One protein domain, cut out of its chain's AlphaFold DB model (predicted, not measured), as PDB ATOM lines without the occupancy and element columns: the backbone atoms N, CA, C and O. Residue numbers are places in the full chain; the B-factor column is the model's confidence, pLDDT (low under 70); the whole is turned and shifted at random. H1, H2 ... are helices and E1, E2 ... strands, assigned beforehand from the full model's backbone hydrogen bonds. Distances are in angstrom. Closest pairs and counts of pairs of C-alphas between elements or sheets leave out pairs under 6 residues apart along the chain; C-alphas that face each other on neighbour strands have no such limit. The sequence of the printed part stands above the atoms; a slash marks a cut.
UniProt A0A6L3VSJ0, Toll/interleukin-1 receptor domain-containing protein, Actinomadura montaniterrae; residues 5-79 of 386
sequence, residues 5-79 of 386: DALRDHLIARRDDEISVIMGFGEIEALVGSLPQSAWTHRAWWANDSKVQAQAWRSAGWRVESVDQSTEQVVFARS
ATOM      1  N   ASP A   5     -49.071 -35.876  -8.797       84.81
ATOM      2  CA  ASP A   5     -47.914 -36.702  -9.180       84.81
ATOM      3  C   ASP A   5     -47.956 -37.076 -10.670       84.81
ATOM      4  O   ASP A   5     -46.939 -36.999 -11.348       84.81
ATOM      5  N   ALA A   6     -49.141 -37.377 -11.212       87.94
ATOM      6  CA  ALA A   6     -49.305 -37.706 -12.630       87.94
ATOM      7  C   ALA A   6     -48.925 -36.543 -13.565       87.94
ATOM      8  O   ALA A   6     -48.331 -36.767 -14.616       87.94
ATOM      9  N   LEU A   7     -49.208 -35.295 -13.168       88.94
ATOM     10  CA  LEU A   7     -48.784 -34.108 -13.914       88.94
ATOM     11  C   LEU A   7     -47.263 -33.913 -13.828       88.94
ATOM     12  O   LEU A   7     -46.628 -33.622 -14.839       88.94
ATOM     13  N   ARG A   8     -46.667 -34.112 -12.643       88.69
ATOM     14  CA  ARG A   8     -45.205 -34.079 -12.471       88.69
ATOM     15  C   ARG A   8     -44.535 -35.099 -13.388       88.69
ATOM     16  O   ARG A   8     -43.627 -34.745 -14.134       88.69
ATOM     17  N   ASP A   9     -44.989 -36.344 -13.350       87.38
ATOM     18  CA  ASP A   9     -44.367 -37.442 -14.089       87.38
ATOM     19  C   ASP A   9     -44.544 -37.258 -15.610       87.38
ATOM     20  O   ASP A   9     -43.613 -37.505 -16.378       87.38
ATOM     21  N   HIS A  10     -45.689 -36.720 -16.049       89.69
ATOM     22  CA  HIS A  10     -45.928 -36.343 -17.447       89.69
ATOM     23  C   HIS A  10     -44.940 -35.278 -17.950       89.69
ATOM     24  O   HIS A  10     -44.449 -35.378 -19.079       89.69
ATOM     25  N   LEU A  11     -44.631 -34.283 -17.111       85.38
ATOM     26  CA  LEU A  11     -43.668 -33.222 -17.408       85.38
ATOM     27  C   LEU A  11     -42.214 -33.722 -17.354       85.38
ATOM     28  O   LEU A  11     -41.403 -33.323 -18.186       85.38
ATOM     29  N   ILE A  12     -41.876 -34.639 -16.439       84.94
ATOM     30  CA  ILE A  12     -40.555 -35.301 -16.403       84.94
ATOM     31  C   ILE A  12     -40.315 -36.122 -17.677       84.94
ATOM     32  O   ILE A  12     -39.195 -36.167 -18.175       84.94
ATOM     33  N   ALA A  13     -41.357 -36.760 -18.216       85.69
ATOM     34  CA  ALA A  13     -41.262 -37.597 -19.411       85.69
ATOM     35  C   ALA A  13     -41.136 -36.808 -20.732       85.69
ATOM     36  O   ALA A  13     -41.000 -37.421 -21.793       85.69
ATOM     37  N   ARG A  14     -41.210 -35.469 -20.702       83.38
ATOM     38  CA  ARG A  14     -40.945 -34.620 -21.876       83.38
ATOM     39  C   ARG A  14     -39.472 -34.678 -22.271       83.38
ATOM     40  O   ARG A  14     -38.598 -34.880 -21.428       83.38
ATOM     41  N   ARG A  15     -39.190 -34.470 -23.557       73.06
ATOM     42  CA  ARG A  15     -37.819 -34.560 -24.074       73.06
ATOM     43  C   ARG A  15     -36.936 -33.452 -23.485       73.06
ATOM     44  O   ARG A  15     -37.427 -32.405 -23.073       73.06
ATOM     45  N   ASP A  16     -35.627 -33.685 -23.423       60.16
ATOM     46  CA  ASP A  16     -34.678 -32.730 -22.829       60.16
ATOM     47  C   ASP A  16     -34.428 -31.479 -23.680       60.16
ATOM     48  O   ASP A  16     -34.048 -30.438 -23.142       60.16
ATOM     49  N   ASP A  17     -34.685 -31.567 -24.982       57.84
ATOM     50  CA  ASP A  17     -34.662 -30.459 -25.938       57.84
ATOM     51  C   ASP A  17     -35.963 -29.636 -25.943       57.84
ATOM     52  O   ASP A  17     -35.994 -28.521 -26.467       57.84
ATOM     53  N   GLU A  18     -37.028 -30.140 -25.315       54.44
ATOM     54  CA  GLU A  18     -38.309 -29.452 -25.195       54.44
ATOM     55  C   GLU A  18     -38.258 -28.440 -24.038       54.44
ATOM     56  O   GLU A  18     -38.294 -28.789 -22.856       54.44
ATOM     57  N   ILE A  19     -38.127 -27.154 -24.384       55.72
ATOM     58  CA  ILE A  19     -37.975 -26.054 -23.412       55.72
ATOM     59  C   ILE A  19     -39.305 -25.434 -22.967       55.72
ATOM     60  O   ILE A  19     -39.330 -24.744 -21.945       55.72
ATOM     61  N   SER A  20     -40.389 -25.685 -23.706       63.69
ATOM     62  CA  SER A  20     -41.745 -25.212 -23.418       63.69
ATOM     63  C   SER A  20     -42.792 -26.189 -23.950       63.69
ATOM     64  O   SER A  20     -42.642 -26.672 -25.070       63.69
ATOM     65  N   VAL A  21     -43.870 -26.410 -23.200       74.75
ATOM     66  CA  VAL A  21     -45.014 -27.240 -23.599       74.75
ATOM     67  C   VAL A  21     -46.319 -26.510 -23.284       74.75
ATOM     68  O   VAL A  21     -46.470 -25.924 -22.212       74.75
ATOM     69  N   ILE A  22     -47.256 -26.533 -24.231       81.62
ATOM     70  CA  ILE A  22     -48.615 -26.008 -24.058       81.62
ATOM     71  C   ILE A  22     -49.512 -27.189 -23.700       81.62
ATOM     72  O   ILE A  22     -49.505 -28.190 -24.412       81.62
ATOM     73  N   MET A  23     -50.272 -27.071 -22.616       86.81
ATOM     74  CA  MET A  23     -51.236 -28.083 -22.186       86.81
ATOM     75  C   MET A  23     -52.605 -27.444 -21.970       86.81
ATOM     76  O   MET A  23     -52.709 -26.341 -21.424       86.81
ATOM     77  N   GLY A  24     -53.661 -28.145 -22.379       86.81
ATOM     78  CA  GLY A  24     -55.037 -27.731 -22.098       86.81
ATOM     79  C   GLY A  24     -55.445 -28.048 -20.657       86.81
ATOM     80  O   GLY A  24     -54.972 -29.022 -20.069       86.81
ATOM     81  N   PHE A  25     -56.367 -27.281 -20.075       89.75
ATOM     82  CA  PHE A  25     -56.873 -27.556 -18.725       89.75
ATOM     83  C   PHE A  25     -57.569 -28.917 -18.666       89.75
ATOM     84  O   PHE A  25     -57.334 -29.665 -17.723       89.75
ATOM     85  N   GLY A  26     -58.324 -29.288 -19.707       88.81
ATOM     86  CA  GLY A  26     -58.928 -30.618 -19.828       88.81
ATOM     87  C   GLY A  26     -57.903 -31.757 -19.936       88.81
ATOM     88  O   GLY A  26     -58.119 -32.836 -19.392       88.81
ATOM     89  N   GLU A  27     -56.751 -31.517 -20.570       88.00
ATOM     90  CA  GLU A  27     -55.648 -32.489 -20.626       88.00
ATOM     91  C   GLU A  27     -55.027 -32.688 -19.238       88.00
ATOM     92  O   GLU A  27     -54.791 -33.814 -18.801       88.00
ATOM     93  N   ILE A  28     -54.815 -31.596 -18.502       90.06
ATOM     94  CA  ILE A  28     -54.290 -31.645 -17.136       90.06
ATOM     95  C   ILE A  28     -55.305 -32.284 -16.191       90.06
ATOM     96  O   ILE A  28     -54.925 -33.085 -15.341       90.06
ATOM     97  N   GLU A  29     -56.588 -31.971 -16.343       91.06
ATOM     98  CA  GLU A  29     -57.672 -32.587 -15.588       91.06
ATOM     99  C   GLU A  29     -57.727 -34.099 -15.810       91.06
ATOM    100  O   GLU A  29     -57.808 -34.843 -14.834       91.06
ATOM    101  N   ALA A  30     -57.558 -34.569 -17.049       90.06
ATOM    102  CA  ALA A  30     -57.468 -35.997 -17.346       90.06
ATOM    103  C   ALA A  30     -56.275 -36.682 -16.647       90.06
ATOM    104  O   ALA A  30     -56.364 -37.858 -16.296       90.06
ATOM    105  N   LEU A  31     -55.177 -35.954 -16.399       89.44
ATOM    106  CA  LEU A  31     -54.017 -36.461 -15.653       89.44
ATOM    107  C   LEU A  31     -54.243 -36.473 -14.132       89.44
ATOM    108  O   LEU A  31     -53.799 -37.399 -13.458       89.44
ATOM    109  N   VAL A  32     -54.897 -35.448 -13.573       89.44
ATOM    110  CA  VAL A  32     -55.006 -35.238 -12.108       89.44
ATOM    111  C   VAL A  32     -56.393 -35.566 -11.534       89.44
ATOM    112  O   VAL A  32     -56.642 -35.385 -10.336       89.44
ATOM    113  N   GLY A  33     -57.305 -36.035 -12.383       86.94
ATOM    114  CA  GLY A  33     -58.684 -36.413 -12.080       86.94
ATOM    115  C   GLY A  33     -59.670 -35.244 -12.128       86.94
ATOM    116  O   GLY A  33     -60.620 -35.277 -12.900       86.94
ATOM    117  N   SER A  34     -59.479 -34.230 -11.279       87.00
ATOM    118  CA  SER A  34     -60.333 -33.031 -11.264       87.00
ATOM    119  C   SER A  34     -59.562 -31.770 -10.890       87.00
ATOM    120  O   SER A  34     -58.906 -31.700  -9.832       87.00
ATOM    121  N   LEU A  35     -59.664 -30.747 -11.736       88.88
ATOM    122  CA  LEU A  35     -59.153 -29.417 -11.433       88.88
ATOM    123  C   LEU A  35     -60.209 -28.631 -10.638       88.88
ATOM    124  O   LEU A  35     -61.383 -28.621 -10.999       88.88
ATOM    125  N   PRO A  36     -59.835 -27.964  -9.530       86.56
ATOM    126  CA  PRO A  36     -60.786 -27.144  -8.782       86.56
ATOM    127  C   PRO A  36     -61.259 -25.960  -9.635       86.56
ATOM    128  O   PRO A  36     -60.482 -25.449 -10.438       86.56
ATOM    129  N   GLN A  37     -62.472 -25.445  -9.395       80.12
ATOM    130  CA  GLN A  37     -63.037 -24.299 -10.134       80.12
ATOM    131  C   GLN A  37     -62.069 -23.104 -10.224       80.12
ATOM    132  O   GLN A  37     -61.997 -22.424 -11.241       80.12
ATOM    133  N   SER A  38     -61.263 -22.889  -9.180       69.81
ATOM    134  CA  SER A  38     -60.247 -21.840  -9.139       69.81
ATOM    135  C   SER A  38     -59.154 -21.968 -10.204       69.81
ATOM    136  O   SER A  38     -58.570 -20.954 -10.568       69.81
ATOM    137  N   ALA A  39     -58.861 -23.175 -10.698       80.19
ATOM    138  CA  ALA A  39     -57.932 -23.381 -11.810       80.19
ATOM    139  C   ALA A  39     -58.479 -22.784 -13.117       80.19
ATOM    140  O   ALA A  39     -57.715 -22.229 -13.904       80.19
ATOM    141  N   TRP A  40     -59.803 -22.831 -13.297       80.50
ATOM    142  CA  TRP A  40     -60.513 -22.314 -14.468       80.50
ATOM    143  C   TRP A  40     -60.720 -20.798 -14.390       80.50
ATOM    144  O   TRP A  40     -60.568 -20.092 -15.381       80.50
ATOM    145  N   THR A  41     -61.020 -20.270 -13.199       59.00
ATOM    146  CA  THR A  41     -61.426 -18.863 -13.029       59.00
ATOM    147  C   THR A  41     -60.314 -17.925 -12.566       59.00
ATOM    148  O   THR A  41     -60.424 -16.711 -12.745       59.00
ATOM    149  N   HIS A  42     -59.242 -18.437 -11.950       62.50
ATOM    150  CA  HIS A  42     -58.216 -17.601 -11.326       62.50
ATOM    151  C   HIS A  42     -56.806 -17.948 -11.801       62.50
ATOM    152  O   HIS A  42     -56.217 -18.952 -11.403       62.50
ATOM    153  N   ARG A  43     -56.180 -17.017 -12.534       66.12
ATOM    154  CA  ARG A  43     -54.765 -17.109 -12.939       66.12
ATOM    155  C   ARG A  43     -53.817 -17.401 -11.772       66.12
ATOM    156  O   ARG A  43     -52.843 -18.124 -11.938       66.12
ATOM    157  N   ALA A  44     -54.104 -16.863 -10.585       61.22
ATOM    158  CA  ALA A  44     -53.289 -17.063  -9.386       61.22
ATOM    159  C   ALA A  44     -53.220 -18.530  -8.910       61.22
ATOM    160  O   ALA A  44     -52.320 -18.875  -8.147       61.22
ATOM    161  N   TRP A  45     -54.141 -19.400  -9.346       82.38
ATOM    162  CA  TRP A  45     -54.096 -20.830  -9.027       82.38
ATOM    163  C   TRP A  45     -52.880 -21.530  -9.655       82.38
ATOM    164  O   TRP A  45     -52.296 -22.420  -9.037       82.38
ATOM    165  N   TRP A  46     -52.462 -21.055 -10.831       79.44
ATOM    166  CA  TRP A  46     -51.321 -21.534 -11.615       79.44
ATOM    167  C   TRP A  46     -49.993 -20.841 -11.262       79.44
ATOM    168  O   TRP A  46     -49.008 -20.957 -11.991       79.44
ATOM    169  N   ALA A  47     -49.946 -20.066 -10.175       62.59
ATOM    170  CA  ALA A  47     -48.725 -19.390  -9.754       62.59
ATOM    171  C   ALA A  47     -47.616 -20.398  -9.397       62.59
ATOM    172  O   ALA A  47     -47.877 -21.457  -8.833       62.59
ATOM    173  N   ASN A  48     -46.356 -20.044  -9.664       68.62
ATOM    174  CA  ASN A  48     -45.186 -20.839  -9.268       68.62
ATOM    175  C   ASN A  48     -44.832 -20.628  -7.783       68.62
ATOM    176  O   ASN A  48     -43.693 -20.301  -7.454       68.62
ATOM    177  N   ASP A  49     -45.813 -20.750  -6.894       66.88
ATOM    178  CA  ASP A  49     -45.665 -20.531  -5.453       66.88
ATOM    179  C   ASP A  49     -45.306 -21.838  -4.711       66.88
ATOM    180  O   ASP A  49     -44.707 -22.748  -5.296       66.88
ATOM    181  N   SER A  50     -45.574 -21.901  -3.404       71.38
ATOM    182  CA  SER A  50     -45.302 -23.060  -2.543       71.38
ATOM    183  C   SER A  50     -46.473 -24.045  -2.426       71.38
ATOM    184  O   SER A  50     -46.338 -25.043  -1.712       71.38
ATOM    185  N   LYS A  51     -47.610 -23.802  -3.097       76.44
ATOM    186  CA  LYS A  51     -48.797 -24.666  -3.006       76.44
ATOM    187  C   LYS A  51     -48.544 -26.038  -3.638       76.44
ATOM    188  O   LYS A  51     -47.709 -26.197  -4.526       76.44
ATOM    189  N   VAL A  52     -49.307 -27.039  -3.198       74.88
ATOM    190  CA  VAL A  52     -49.099 -28.459  -3.549       74.88
ATOM    191  C   VAL A  52     -49.166 -28.713  -5.060       74.88
ATOM    192  O   VAL A  52     -48.361 -29.478  -5.581       74.88
ATOM    193  N   GLN A  53     -50.067 -28.044  -5.786       81.62
ATOM    194  CA  GLN A  53     -50.112 -28.137  -7.249       81.62
ATOM    195  C   GLN A  53     -48.859 -27.536  -7.895       81.62
ATOM    196  O   GLN A  53     -48.302 -28.132  -8.810       81.62
ATOM    197  N   ALA A  54     -48.358 -26.413  -7.366       77.19
ATOM    198  CA  ALA A  54     -47.189 -25.732  -7.907       77.19
ATOM    199  C   ALA A  54     -45.905 -26.541  -7.734       77.19
ATOM    200  O   ALA A  54     -45.033 -26.540  -8.603       77.19
ATOM    201  N   GLN A  55     -45.809 -27.306  -6.647       78.00
ATOM    202  CA  GLN A  55     -44.703 -28.232  -6.430       78.00
ATOM    203  C   GLN A  55     -44.638 -29.339  -7.492       78.00
ATOM    204  O   GLN A  55     -43.542 -29.816  -7.782       78.00
ATOM    205  N   ALA A  56     -45.760 -29.726  -8.109       82.50
ATOM    206  CA  ALA A  56     -45.779 -30.790  -9.110       82.50
ATOM    207  C   ALA A  56     -44.963 -30.427 -10.355       82.50
ATOM    208  O   ALA A  56     -44.027 -31.140 -10.699       82.50
ATOM    209  N   TRP A  57     -45.232 -29.285 -10.991       85.12
ATOM    210  CA  TRP A  57     -44.428 -28.860 -12.140       85.12
ATOM    211  C   TRP A  57     -43.036 -28.373 -11.725       85.12
ATOM    212  O   TRP A  57     -42.063 -28.680 -12.409       85.12
ATOM    213  N   ARG A  58     -42.890 -27.710 -10.566       82.38
ATOM    214  CA  ARG A  58     -41.578 -27.229 -10.093       82.38
ATOM    215  C   ARG A  58     -40.593 -28.356  -9.801       82.38
ATOM    216  O   ARG A  58     -39.439 -28.260 -10.204       82.38
ATOM    217  N   SER A  59     -41.037 -29.428  -9.142       78.81
ATOM    218  CA  SER A  59     -40.191 -30.601  -8.872       78.81
ATOM    219  C   SER A  59     -39.867 -31.407 -10.133       78.81
ATOM    220  O   SER A  59     -38.833 -32.066 -10.174       78.81
ATOM    221  N   ALA A  60     -40.692 -31.303 -11.181       80.31
ATOM    222  CA  ALA A  60     -40.380 -31.828 -12.509       80.31
ATOM    223  C   ALA A  60     -39.341 -30.980 -13.271       80.31
ATOM    224  O   ALA A  60     -38.946 -31.353 -14.372       80.31
ATOM    225  N   GLY A  61     -38.920 -29.830 -12.730       77.25
ATOM    226  CA  GLY A  61     -38.040 -28.887 -13.421       77.25
ATOM    227  C   GLY A  61     -38.775 -27.939 -14.372       77.25
ATOM    228  O   GLY A  61     -38.146 -27.374 -15.261       77.25
ATOM    229  N   TRP A  62     -40.082 -27.729 -14.192       80.50
ATOM    230  CA  TRP A  62     -40.929 -26.871 -15.025       80.50
ATOM    231  C   TRP A  62     -41.555 -25.725 -14.217       80.50
ATOM    232  O   TRP A  62     -41.757 -25.811 -13.007       80.50
ATOM    233  N   ARG A  63     -41.886 -24.618 -14.880       81.75
ATOM    234  CA  ARG A  63     -42.627 -23.479 -14.318       81.75
ATOM    235  C   ARG A  63     -43.744 -23.069 -15.260       81.75
ATOM    236  O   ARG A  63     -43.565 -23.129 -16.467       81.75
ATOM    237  N   VAL A  64     -44.849 -22.577 -14.722       66.44
ATOM    238  CA  VAL A  64     -45.884 -21.915 -15.521       66.44
ATOM    239  C   VAL A  64     -45.332 -20.582 -16.038       66.44
ATOM    240  O   VAL A  64     -44.930 -19.722 -15.248       66.44
ATOM    241  N   GLU A  65     -45.257 -20.423 -17.354       60.28
ATOM    242  CA  GLU A  65     -44.826 -19.204 -18.046       60.28
ATOM    243  C   GLU A  65     -46.011 -18.271 -18.301       60.28
ATOM    244  O   GLU A  65     -45.978 -17.094 -17.930       60.28
ATOM    245  N   SER A  66     -47.088 -18.812 -18.861       58.72
ATOM    246  CA  SER A  66     -48.323 -18.089 -19.138       58.72
ATOM    247  C   SER A  66     -49.535 -19.002 -18.962       58.72
ATOM    248  O   SER A  66     -49.426 -20.227 -18.949       58.72
ATOM    249  N   VAL A  67     -50.693 -18.379 -18.762       62.47
ATOM    250  CA  VAL A  67     -51.983 -19.054 -18.643       62.47
ATOM    251  C   VAL A  67     -53.010 -18.176 -19.318       62.47
ATOM    252  O   VAL A  67     -53.076 -16.983 -19.006       62.47
ATOM    253  N   ASP A  68     -53.814 -18.777 -20.174       67.88
ATOM    254  CA  ASP A  68     -54.945 -18.143 -20.822       67.88
ATOM    255  C   ASP A  68     -56.227 -18.859 -20.387       67.88
ATOM    256  O   ASP A  68     -56.467 -20.015 -20.731       67.88
ATOM    257  N   GLN A  69     -57.040 -18.174 -19.577       76.06
ATOM    258  CA  GLN A  69     -58.326 -18.700 -19.111       76.06
ATOM    259  C   GLN A  69     -59.384 -18.733 -20.221       76.06
ATOM    260  O   GLN A  69     -60.358 -19.460 -20.086       76.06
ATOM    261  N   SER A  70     -59.220 -17.952 -21.296       64.75
ATOM    262  CA  SER A  70     -60.188 -17.893 -22.398       64.75
ATOM    263  C   SER A  70     -60.037 -19.056 -23.375       64.75
ATOM    264  O   SER A  70     -61.028 -19.532 -23.921       64.75
ATOM    265  N   THR A  71     -58.805 -19.530 -23.559       72.00
ATOM    266  CA  THR A  71     -58.483 -20.705 -24.381       72.00
ATOM    267  C   THR A  71     -58.243 -21.962 -23.546       72.00
ATOM    268  O   THR A  71     -57.999 -23.023 -24.113       72.00
ATOM    269  N   GLU A  72     -58.343 -21.854 -22.215       87.88
ATOM    270  CA  GLU A  72     -58.143 -22.940 -21.246       87.88
ATOM    271  C   GLU A  72     -56.785 -23.635 -21.419       87.88
ATOM    272  O   GLU A  72     -56.675 -24.862 -21.407       87.88
ATOM    273  N   GLN A  73     -55.732 -22.835 -21.600       78.06
ATOM    274  CA  GLN A  73     -54.374 -23.309 -21.854       78.06
ATOM    275  C   GLN A  73     -53.374 -22.766 -20.838       78.06
ATOM    276  O   GLN A  73     -53.458 -21.628 -20.367       78.06
ATOM    277  N   VAL A  74     -52.378 -23.588 -20.521       70.25
ATOM    278  CA  VAL A  74     -51.215 -23.217 -19.714       70.25
ATOM    279  C   VAL A  74     -49.936 -23.604 -20.439       70.25
ATOM    280  O   VAL A  74     -49.827 -24.687 -21.014       70.25
ATOM    281  N   VAL A  75     -48.957 -22.706 -20.396       71.50
ATOM    282  CA  VAL A  75     -47.624 -22.939 -20.945       71.50
ATOM    283  C   VAL A  75     -46.672 -23.241 -19.797       71.50
ATOM    284  O   VAL A  75     -46.467 -22.401 -18.916       71.50
ATOM    285  N   PHE A  76     -46.079 -24.431 -19.806       73.25
ATOM    286  CA  PHE A  76     -44.985 -24.798 -18.912       73.25
ATOM    287  C   PHE A  76     -43.651 -24.614 -19.629       73.25
ATOM    288  O   PHE A  76     -43.496 -25.066 -20.755       73.25
ATOM    289  N   ALA A  77     -42.665 -24.015 -18.967       61.03
ATOM    290  CA  ALA A  77     -41.303 -23.857 -19.470       61.03
ATOM    291  C   ALA A  77     -40.282 -24.485 -18.511       61.03
ATOM    292  O   ALA A  77     -40.469 -24.430 -17.292       61.03
ATOM    293  N   ARG A  78     -39.186 -25.057 -19.030       65.94
ATOM    294  CA  ARG A  78     -38.127 -25.648 -18.189       65.94
ATOM    295  C   ARG A  78     -37.438 -24.581 -17.327       65.94
ATOM    296  O   ARG A  78     -36.983 -23.541 -17.808       65.94
ATOM    297  N   SER A  79     -37.330 -24.852 -16.031       47.59
ATOM    298  CA  SER A  79     -36.611 -24.036 -15.056       47.59
ATOM    299  C   SER A  79     -35.111 -24.301 -15.181       47.59
ATOM    300  O   SER A  79     -34.595 -25.282 -14.665       47.59
TER     301      SER A  79
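This is residues 5 to 79 of the 386 residues of the protein "Toll/interleukin-1 receptor domain-containing protein" of Actinomadura montaniterrae (UniProt A0A6L3VSJ0). A small three-stranded sheet makes one wall of this domain, and short helices gather in an arc on one side of it, leaving the other face bare. H1 and H5 run side by side in that arc, H2 turns steeply away from H1, H4 packs by the edge strand E2, and H3 sits at the far corner, off the sheet. The printed part has 75 residues with five named helices and three named strands, in the order H1, E1, H2, H3, H4, H5, E2, E3, and its class is mixed, helices and strands. The sheet runs E1, E3, E2 and is antiparallel throughout. The whole is compact, with a radius of gyration of the C-alphas of 11.2 A, and rounded, with spans of 32 by 23 by 22 A.

Begin at the sheet. Find C-alpha 62 at (-40.929, -26.871, -15.025); from there E2, residues 62 to 68, runs 17.5 A to C-alpha 68. E3, residues 73 to 78, returns over 16.8 A and ends at C-alpha 78, at (-38.127, -25.648, -18.189). E1, residues 20 to 24, covers 13.6 A. Now go to the first printed residue: C-alpha 5 at (-47.914, -36.702, -9.180) opens H1, residues 5 to 12, 10.4 A long. H2, residues 25 to 32, measures 10.3 A, and H5, residues 52 to 59, measures 10.6 A. The two shortest helices are H3, residues 37 to 41, 6.4 A, and H4, residues 43 to 46, 5.8 A.

Look first at the inner strand E3. It is antiparallel to E1 at 155 degrees, with N 21 and O 76 at 2.8 A and N 74 and O 23 at 2.9 A, both within hydrogen-bond range. On its other side is E2, also antiparallel at 155 degrees, with N 63 and O 77 at 2.8 A and N 75 and O 66 at 2.9 A within range; E2 and E3 form a hairpin. H5 is on the sheet at a height over the sheet of 4.7 A, on a local plane fitted to just 6 C-alphas of the sheet, and it lies over none of the strands; the closest C-alphas of H5 and E2 are those of Trp 57 and Arg 63, 6.1 A apart. H1 touches H5, closest at the C-alphas of Arg 8 and Ala 56, 4.7 A, with a shallow tilt of 24 degrees, the same way. H1 also touches H2, closest at the C-alphas of Ala 6 and Leu 31, 5.7 A; they run opposite ways at a steep tilt of 67 degrees, only just short of about perpendicular. H2 and H5 are apart. H1, H2 and H4 each only graze the sheet; H4 comes closest to E2 at the C-alphas of Arg 43 and Val 67, 6.6 A. H3 is not on the sheet, and it touches H4 only at the corner, and only just, with 3 pairs of C-alphas within 8 A. In H1, H2 and H3 every O i to N i+4 pair is within hydrogen-bond range; in H5 2 of 4 are, and H4 is too short for such a pair.

The two C-alphas farthest apart are those of Asp 17 and Gln 37, 33.1 A. The printed part has no cut and no long link; the link from H1 to E1, 7 residues, is short, and the others are tight. Mean pLDDT of the printed part is 76.5, and 22 residues are under 70, among them residues 16 to 20, 64 to 68 and 77 to 79.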